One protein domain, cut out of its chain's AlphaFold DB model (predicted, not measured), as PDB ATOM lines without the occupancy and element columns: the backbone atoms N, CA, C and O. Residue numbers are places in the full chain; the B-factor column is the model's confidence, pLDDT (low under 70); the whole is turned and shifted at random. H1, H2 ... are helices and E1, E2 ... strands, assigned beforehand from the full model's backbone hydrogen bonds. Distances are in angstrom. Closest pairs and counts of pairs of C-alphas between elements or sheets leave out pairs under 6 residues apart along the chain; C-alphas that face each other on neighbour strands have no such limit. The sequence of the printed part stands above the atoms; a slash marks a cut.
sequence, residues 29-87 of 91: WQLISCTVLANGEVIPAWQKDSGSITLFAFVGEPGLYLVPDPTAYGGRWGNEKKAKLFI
ATOM      1  N   TRP A  29      41.172  15.346  51.885       52.56
ATOM      2  CA  TRP A  29      40.932  15.361  50.433       52.56
ATOM      3  C   TRP A  29      42.189  14.898  49.684       52.56
ATOM      4  O   TRP A  29      43.276  15.433  49.894       52.56
ATOM      5  N   GLN A  30      42.047  13.885  48.830       60.62
ATOM      6  CA  GLN A  30      43.149  13.314  48.053       60.62
ATOM      7  C   GLN A  30      43.147  13.898  46.642       60.62
ATOM      8  O   GLN A  30      42.101  13.939  45.993       60.62
ATOM      9  N   LEU A  31      44.317  14.307  46.145       67.38
ATOM     10  CA  LEU A  31      44.456  14.737  44.759       67.38
ATOM     11  C   LEU A  31      44.222  13.537  43.829       67.38
ATOM     12  O   LEU A  31      44.897  12.507  43.937       67.38
ATOM     13  N   ILE A  32      43.276  13.689  42.904       76.56
ATOM     14  CA  ILE A  32      43.007  12.716  41.846       76.56
ATOM     15  C   ILE A  32      43.498  13.297  40.524       76.56
ATOM     16  O   ILE A  32      43.107  14.395  40.137       76.56
ATOM     17  N   SER A  33      44.342  12.552  39.819       81.75
ATOM     18  CA  SER A  33      44.660  12.808  38.414       81.75
ATOM     19  C   SER A  33      43.759  11.959  37.525       81.75
ATOM     20  O   SER A  33      43.606  10.765  37.787       81.75
ATOM     21  N   CYS A  34      43.231  12.532  36.448       87.81
ATOM     22  CA  CYS A  34      42.396  11.817  35.487       87.81
ATOM     23  C   CYS A  34      43.085  11.769  34.123       87.81
ATOM     24  O   CYS A  34      43.325  12.808  33.511       87.81
ATOM     25  N   THR A  35      43.366  10.564  33.628       88.69
ATOM     26  CA  THR A  35      43.826  10.363  32.249       88.69
ATOM     27  C   THR A  35      42.615  10.120  31.361       88.69
ATOM     28  O   THR A  35      41.875   9.167  31.594       88.69
ATOM     29  N   VAL A  36      42.422  10.956  30.342       88.69
ATOM     30  CA  VAL A  36      41.360  10.771  29.343       88.69
ATOM     31  C   VAL A  36      41.949  10.081  28.118       88.69
ATOM     32  O   VAL A  36      42.885  10.586  27.497       88.69
ATOM     33  N   LEU A  37      41.430   8.902  27.792       89.31
ATOM     34  CA  LEU A  37      41.823   8.138  26.615       89.31
ATOM     35  C   LEU A  37      41.141   8.682  25.350       89.31
ATOM     36  O   LEU A  37      40.124   9.368  25.411       89.31
ATOM     37  N   ALA A  38      41.664   8.320  24.175       89.19
ATOM     38  CA  ALA A  38      41.124   8.764  22.884       89.19
ATOM     39  C   ALA A  38      39.658   8.344  22.639       89.19
ATOM     40  O   ALA A  38      38.968   8.962  21.837       89.19
ATOM     41  N   ASN A  39      39.178   7.305  23.329       87.88
ATOM     42  CA  ASN A  39      37.783   6.852  23.293       87.88
ATOM     43  C   ASN A  39      36.878   7.570  24.318       87.88
ATOM     44  O   ASN A  39      35.746   7.140  24.520       87.88
ATOM     45  N   GLY A  40      37.383   8.603  25.002       88.31
ATOM     46  CA  GLY A  40      36.672   9.344  26.046       88.31
ATOM     47  C   GLY A  40      36.665   8.669  27.420       88.31
ATOM     48  O   GLY A  40      36.135   9.252  28.362       88.31
ATOM     49  N   GLU A  41      37.245   7.471  27.572       94.06
ATOM     50  CA  GLU A  41      37.330   6.786  28.869       94.06
ATOM     51  C   GLU A  41      38.237   7.565  29.829       94.06
ATOM     52  O   GLU A  41      39.347   7.963  29.468       94.06
ATOM     53  N   VAL A  42      37.775   7.756  31.063       93.25
ATOM     54  CA  VAL A  42      38.505   8.449  32.125       93.25
ATOM     55  C   VAL A  42      39.065   7.434  33.109       93.25
ATOM     56  O   VAL A  42      38.320   6.660  33.714       93.25
ATOM     57  N   ILE A  43      40.380   7.477  33.310       92.50
ATOM     58  CA  ILE A  43      41.096   6.656  34.286       92.50
ATOM     59  C   ILE A  43      41.540   7.555  35.449       92.50
ATOM     60  O   ILE A  43      42.530   8.280  35.308       92.50
ATOM     61  N   PRO A  44      40.818   7.543  36.583       89.69
ATOM     62  CA  PRO A  44      41.222   8.272  37.776       89.69
ATOM     63  C   PRO A  44      42.368   7.554  38.497       89.69
ATOM     64  O   PRO A  44      42.432   6.325  38.533       89.69
ATOM     65  N   ALA A  45      43.260   8.318  39.118       85.44
ATOM     66  CA  ALA A  45      44.319   7.799  39.972       85.44
ATOM     67  C   ALA A  45      44.588   8.748  41.144       85.44
ATOM     68  O   ALA A  45      44.658   9.962  40.952       85.44
ATOM     69  N   TRP A  46      44.775   8.203  42.346       81.38
ATOM     70  CA  TRP A  46      45.285   8.968  43.483       81.38
ATOM     71  C   TRP A  46      46.768   9.232  43.322       81.38
ATOM     72  O   TRP A  46      47.541   8.304  43.079       81.38
ATOM     73  N   GLN A  47      47.160  10.484  43.519       73.56
ATOM     74  CA  GLN A  47      48.561  10.863  43.620       73.56
ATOM     75  C   GLN A  47      48.992  10.768  45.081       73.56
ATOM     76  O   GLN A  47      48.415  11.424  45.950       73.56
ATOM     77  N   LYS A  48      49.997   9.935  45.354       66.19
ATOM     78  CA  LYS A  48      50.575   9.770  46.686       66.19
ATOM     79  C   LYS A  48      52.093   9.805  46.584       66.19
ATOM     80  O   LYS A  48      52.700   8.898  46.019       66.19
ATOM     81  N   ASP A  49      52.697  10.831  47.174       72.25
ATOM     82  CA  ASP A  49      54.145  11.049  47.176       72.25
ATOM     83  C   ASP A  49      54.746  10.938  45.759       72.25
ATOM     84  O   ASP A  49      54.394  11.711  44.871       72.25
ATOM     85  N   SER A  50      55.638   9.968  45.531       64.44
ATOM     86  CA  SER A  50      56.299   9.707  44.246       64.44
ATOM     87  C   SER A  50      55.568   8.688  43.360       64.44
ATOM     88  O   SER A  50      56.177   8.143  42.438       64.44
ATOM     89  N   GLY A  51      54.312   8.351  43.661       72.06
ATOM     90  CA  GLY A  51      53.577   7.289  42.978       72.06
ATOM     91  C   GLY A  51      52.100   7.599  42.751       72.06
ATOM     92  O   GLY A  51      51.513   8.495  43.353       72.06
ATOM     93  N   SER A  52      51.488   6.807  41.873       80.31
ATOM     94  CA  SER A  52      50.068   6.897  41.548       80.31
ATOM     95  C   SER A  52      49.369   5.568  41.799       80.31
ATOM     96  O   SER A  52      49.879   4.518  41.407       80.31
ATOM     97  N   ILE A  53      48.178   5.611  42.388       82.44
ATOM     98  CA  ILE A  53      47.312   4.445  42.572       82.44
ATOM     99  C   ILE A  53      46.108   4.601  41.650       82.44
ATOM    100  O   ILE A  53      45.285   5.487  41.864       82.44
ATOM    101  N   THR A  54      45.992   3.744  40.637       87.75
ATOM    102  CA  THR A  54      44.812   3.710  39.764       87.75
ATOM    103  C   THR A  54      43.559   3.395  40.572       87.75
ATOM    104  O   THR A  54      43.548   2.472  41.386       87.75
ATOM    105  N   LEU A  55      42.499   4.151  40.318       88.19
ATOM    106  CA  LEU A  55      41.195   3.980  40.934       88.19
ATOM    107  C   LEU A  55      40.217   3.338  39.956       88.19
ATOM    108  O   LEU A  55      40.263   3.556  38.745       88.19
ATOM    109  N   PHE A  56      39.289   2.572  40.509       90.56
ATOM    110  CA  PHE A  56      38.229   1.900  39.776       90.56
ATOM    111  C   PHE A  56      36.881   2.477  40.185       90.56
ATOM    112  O   PHE A  56      36.621   2.663  41.371       90.56
ATOM    113  N   ALA A  57      36.023   2.738  39.204       91.69
ATOM    114  CA  ALA A  57      34.686   3.245  39.455       91.69
ATOM    115  C   ALA A  57      33.733   2.114  39.857       91.69
ATOM    116  O   ALA A  57      33.720   1.047  39.238       91.69
ATOM    117  N   PHE A  58      32.914   2.374  40.866       89.94
ATOM    118  CA  PHE A  58      31.761   1.575  41.257       89.94
ATOM    119  C   PHE A  58      30.539   2.481  41.365       89.94
ATOM    120  O   PHE A  58      30.654   3.635  41.767       89.94
ATOM    121  N   VAL A  59      29.373   1.962  41.003       88.06
ATOM    122  CA  VAL A  59      28.090   2.647  41.156       88.06
ATOM    123  C   VAL A  59      27.233   1.847  42.126       88.06
ATOM    124  O   VAL A  59      27.001   0.649  41.920       88.06
ATOM    125  N   GLY A  60      26.760   2.525  43.163       81.06
ATOM    126  CA  GLY A  60      25.758   2.044  44.108       81.06
ATOM    127  C   GLY A  60      24.691   3.115  44.320       81.06
ATOM    128  O   GLY A  60      24.824   4.233  43.833       81.06
ATOM    129  N   GLU A  61      23.626   2.813  45.052       79.94
ATOM    130  CA  GLU A  61      22.692   3.862  45.472       79.94
ATOM    131  C   GLU A  61      23.244   4.572  46.719       79.94
ATOM    132  O   GLU A  61      23.556   3.884  47.693       79.94
ATOM    133  N   PRO A  62      23.380   5.916  46.746       69.94
ATOM    134  CA  PRO A  62      23.114   6.911  45.694       69.94
ATOM    135  C   PRO A  62      24.384   7.429  44.968       69.94
ATOM    136  O   PRO A  62      24.364   8.535  44.430       69.94
ATOM    137  N   GLY A  63      25.510   6.710  45.004       81.94
ATOM    138  CA  GLY A  63      26.835   7.272  44.726       81.94
ATOM    139  C   GLY A  63      27.666   6.611  43.621       81.94
ATOM    140  O   GLY A  63      27.512   5.438  43.275       81.94
ATOM    141  N   LEU A  64      28.621   7.400  43.124       83.56
ATOM    142  CA  LEU A  64      29.814   6.942  42.416       83.56
ATOM    143  C   LEU A  64      30.960   6.825  43.427       83.56
ATOM    144  O   LEU A  64      31.288   7.791  44.114       83.56
ATOM    145  N   TYR A  65      31.610   5.669  43.455       83.94
ATOM    146  CA  TYR A  65      32.731   5.376  44.339       83.94
ATOM    147  C   TYR A  65      33.989   5.115  43.516       83.94
ATOM    148  O   TYR A  65      33.954   4.391  42.523       83.94
ATOM    149  N   LEU A  66      35.113   5.696  43.933       87.00
ATOM    150  CA  LEU A  66      36.426   5.457  43.342       87.00
ATOM    151  C   LEU A  66      37.272   4.661  44.329       87.00
ATOM    152  O   LEU A  66      37.543   5.129  45.433       87.00
ATOM    153  N   VAL A  67      37.666   3.451  43.941       84.38
ATOM    154  CA  VAL A  67      38.259   2.479  44.868       84.38
ATOM    155  C   VAL A  67      39.613   1.987  44.356       84.38
ATOM    156  O   VAL A  67      39.742   1.731  43.160       84.38
ATOM    157  N   PRO A  68      40.632   1.832  45.218       84.62
ATOM    158  CA  PRO A  68      41.959   1.367  44.804       84.62
ATOM    159  C   PRO A  68      42.018  -0.155  44.590       84.62
ATOM    160  O   PRO A  68      42.803  -0.636  43.778       84.62
ATOM    161  N   ASP A  69      41.178  -0.916  45.299       85.62
ATOM    162  CA  ASP A  69      41.076  -2.373  45.186       85.62
ATOM    163  C   ASP A  69      39.629  -2.770  44.845       85.62
ATOM    164  O   ASP A  69      38.765  -2.812  45.728       85.62
ATOM    165  N   PRO A  70      39.334  -3.062  43.566       85.19
ATOM    166  CA  PRO A  70      37.985  -3.392  43.128       85.19
ATOM    167  C   PRO A  70      37.531  -4.773  43.623       85.19
ATOM    168  O   PRO A  70      36.329  -5.016  43.714       85.19
ATOM    169  N   THR A  71      38.464  -5.677  43.936       87.94
ATOM    170  CA  THR A  71      38.155  -7.036  44.397       87.94
ATOM    171  C   THR A  71      37.733  -7.006  45.857       87.94
ATOM    172  O   THR A  71      36.666  -7.519  46.199       87.94
ATOM    173  N   ALA A  72      38.532  -6.364  46.712       85.50
ATOM    174  CA  ALA A  72      38.205  -6.223  48.128       85.50
ATOM    175  C   ALA A  72      36.916  -5.413  48.324       85.50
ATOM    176  O   ALA A  72      36.058  -5.790  49.125       85.50
ATOM    177  N   TYR A  73      36.754  -4.330  47.556       84.00
ATOM    178  CA  TYR A  73      35.563  -3.494  47.624       84.00
ATOM    179  C   TYR A  73      34.303  -4.238  47.168       84.00
ATOM    180  O   TYR A  73      33.337  -4.316  47.925       84.00
ATOM    181  N   GLY A  74      34.331  -4.853  45.978       83.38
ATOM    182  CA  GLY A  74      33.189  -5.605  45.449       83.38
ATOM    183  C   GLY A  74      32.820  -6.824  46.300       83.38
ATOM    184  O   GLY A  74      31.648  -7.172  46.395       83.38
ATOM    185  N   GLY A  75      33.794  -7.447  46.975       84.94
ATOM    186  CA  GLY A  75      33.530  -8.519  47.936       84.94
ATOM    187  C   GLY A  75      32.789  -8.051  49.192       84.94
ATOM    188  O   GLY A  75      32.001  -8.810  49.755       84.94
ATOM    189  N   ARG A  76      33.011  -6.804  49.630       83.94
ATOM    190  CA  ARG A  76      32.333  -6.202  50.791       83.94
ATOM    191  C   ARG A  76      30.971  -5.607  50.431       83.94
ATOM    192  O   ARG A  76      30.034  -5.742  51.213       83.94
ATOM    193  N   TRP A  77      30.869  -4.971  49.267       82.25
ATOM    194  CA  TRP A  77      29.683  -4.252  48.792       82.25
ATOM    195  C   TRP A  77      29.120  -4.916  47.533       82.25
ATOM    196  O   TRP A  77      29.134  -4.356  46.441       82.25
ATOM    197  N   GLY A  78      28.642  -6.155  47.683       84.25
ATOM    198  CA  GLY A  78      28.260  -7.014  46.553       84.25
ATOM    199  C   GLY A  78      27.069  -6.532  45.713       84.25
ATOM    200  O   GLY A  78      26.828  -7.067  44.634       84.25
ATOM    201  N   ASN A  79      26.312  -5.540  46.188       86.88
ATOM    202  CA  ASN A  79      25.236  -4.885  45.440       86.88
ATOM    203  C   ASN A  79      25.730  -3.730  44.551       86.88
ATOM    204  O   ASN A  79      24.981  -3.273  43.684       86.88
ATOM    205  N   GLU A  80      26.963  -3.265  44.736       89.25
ATOM    206  CA  GLU A  80      27.552  -2.201  43.931       89.25
ATOM    207  C   GLU A  80      28.225  -2.759  42.678       89.25
ATOM    208  O   GLU A  80      28.850  -3.823  42.682       89.25
ATOM    209  N   LYS A  81      28.098  -2.032  41.568       94.12
ATOM    210  CA  LYS A  81      28.546  -2.507  40.257       94.12
ATOM    211  C   LYS A  81      29.791  -1.768  39.820       94.12
ATOM    212  O   LYS A  81      29.796  -0.542  39.773       94.12
ATOM    213  N   LYS A  82      30.813  -2.517  39.404       94.44
ATOM    214  CA  LYS A  82      31.977  -1.939  38.733       94.44
ATOM    215  C   LYS A  82      31.528  -1.212  37.462       94.44
ATOM    216  O   LYS A  82      30.769  -1.763  36.665       94.44
ATOM    217  N   ALA A  83      32.021   0.000  37.278       93.44
ATOM    218  CA  ALA A  83      31.662   0.893  36.191       93.44
ATOM    219  C   ALA A  83      32.909   1.428  35.477       93.44
ATOM    220  O   ALA A  83      34.047   1.233  35.913       93.44
ATOM    221  N   LYS A  84      32.669   2.109  34.358       94.50
ATOM    222  CA  LYS A  84      33.656   2.907  33.634       94.50
ATOM    223  C   LYS A  84      33.166   4.345  33.573       94.50
ATOM    224  O   LYS A  84      31.965   4.572  33.444       94.50
ATOM    225  N   LEU A  85      34.096   5.287  33.653       91.31
ATOM    226  CA  LEU A  85      33.815   6.705  33.479       91.31
ATOM    227  C   LEU A  85      34.143   7.102  32.046       91.31
ATOM    228  O   LEU A  85      35.197   6.733  31.535       91.31
ATOM    229  N   PHE A  86      33.250   7.856  31.422       93.12
ATOM    230  CA  PHE A  86      33.452   8.437  30.102       93.12
ATOM    231  C   PHE A  86      33.101   9.921  30.155       93.12
ATOM    232  O   PHE A  86      32.178  10.312  30.871       93.12
ATOM    233  N   ILE A  87      33.844  10.733  29.411       86.62
ATOM    234  CA  ILE A  87      33.475  12.120  29.127       86.62
ATOM    235  C   ILE A  87      32.906  12.162  27.717       86.62
ATOM    236  O   ILE A  87      33.543  11.706  26.766       86.62
TER     237      ILE A  87
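AT A GLANCE: This is residues 29 to 87 of the 91 residues of an uncharacterized protein of Tulasnella calospora MUT 4182 (UniProt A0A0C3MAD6). Two small antiparallel sheets are joined where E3 runs on into E4, and the end of the printed part folds back so that residues 85 to 86 pair with residues 41 to 42 of E2. The short helix H1 covers part of the second sheet. The 59 printed residues hold E1, E2, E3, E4, E5, H1 and E6 in that order, mostly strand, with sheet orders E1 E2 E3 and E5 E4 E6. The whole is only just compact, close to loose, with a radius of gyration of the C-alphas of 12.0 A and spans of 32 by 28 by 19 A.

HOW THE PARTS SIT: E1, residues 32 to 36, E2, residues 41 to 48, and E3, residues 51 to 54, form a meander, each strand the antiparallel neighbour of the one before. N 33 and O 45 are 2.8 A apart in hairpin E1 and E2, N 46 and O 53 2.8 A in hairpin E2 and E3. E3 runs on at 36 degrees into E4, residues 56 to 59. E5, residues 64 to 67, forms a hairpin with E4, where N 58 and O 65 are 2.8 A apart. H1, residues 70 to 76, is on this sheet at a height of 9.2 A, along E4 at 12 degrees on the local plane; every O i to N i+4 pair is within hydrogen-bond range. E6, residues 81 to 83, is antiparallel to E4, with N 59 and O 81 2.8 A apart. E5, H1 and E6 make a split strand-helix-strand unit, two strands of one sheet joined through a helix, with E4 between them in the sheet, and its crossover is right-handed. The closest C-alphas of E2 and E4 are those of Pro 44 and Phe 56, 7.3 A.

IN THESE COORDINATES: E1 begins at C-alpha 32 (43.007, 12.716, 41.846) and measures 12.8 A; E2 measures 22.4 A. E6 ends at C-alpha 83 (31.662, 0.893, 36.191).

THE WHOLE: The farthest C-alphas, of Ser 50 and Asn 79, are 34.3 A apart. The printed part has no cut, and the links between named elements are tight. Residues 29 to 31, 48, 50 and 62 have pLDDT under 70.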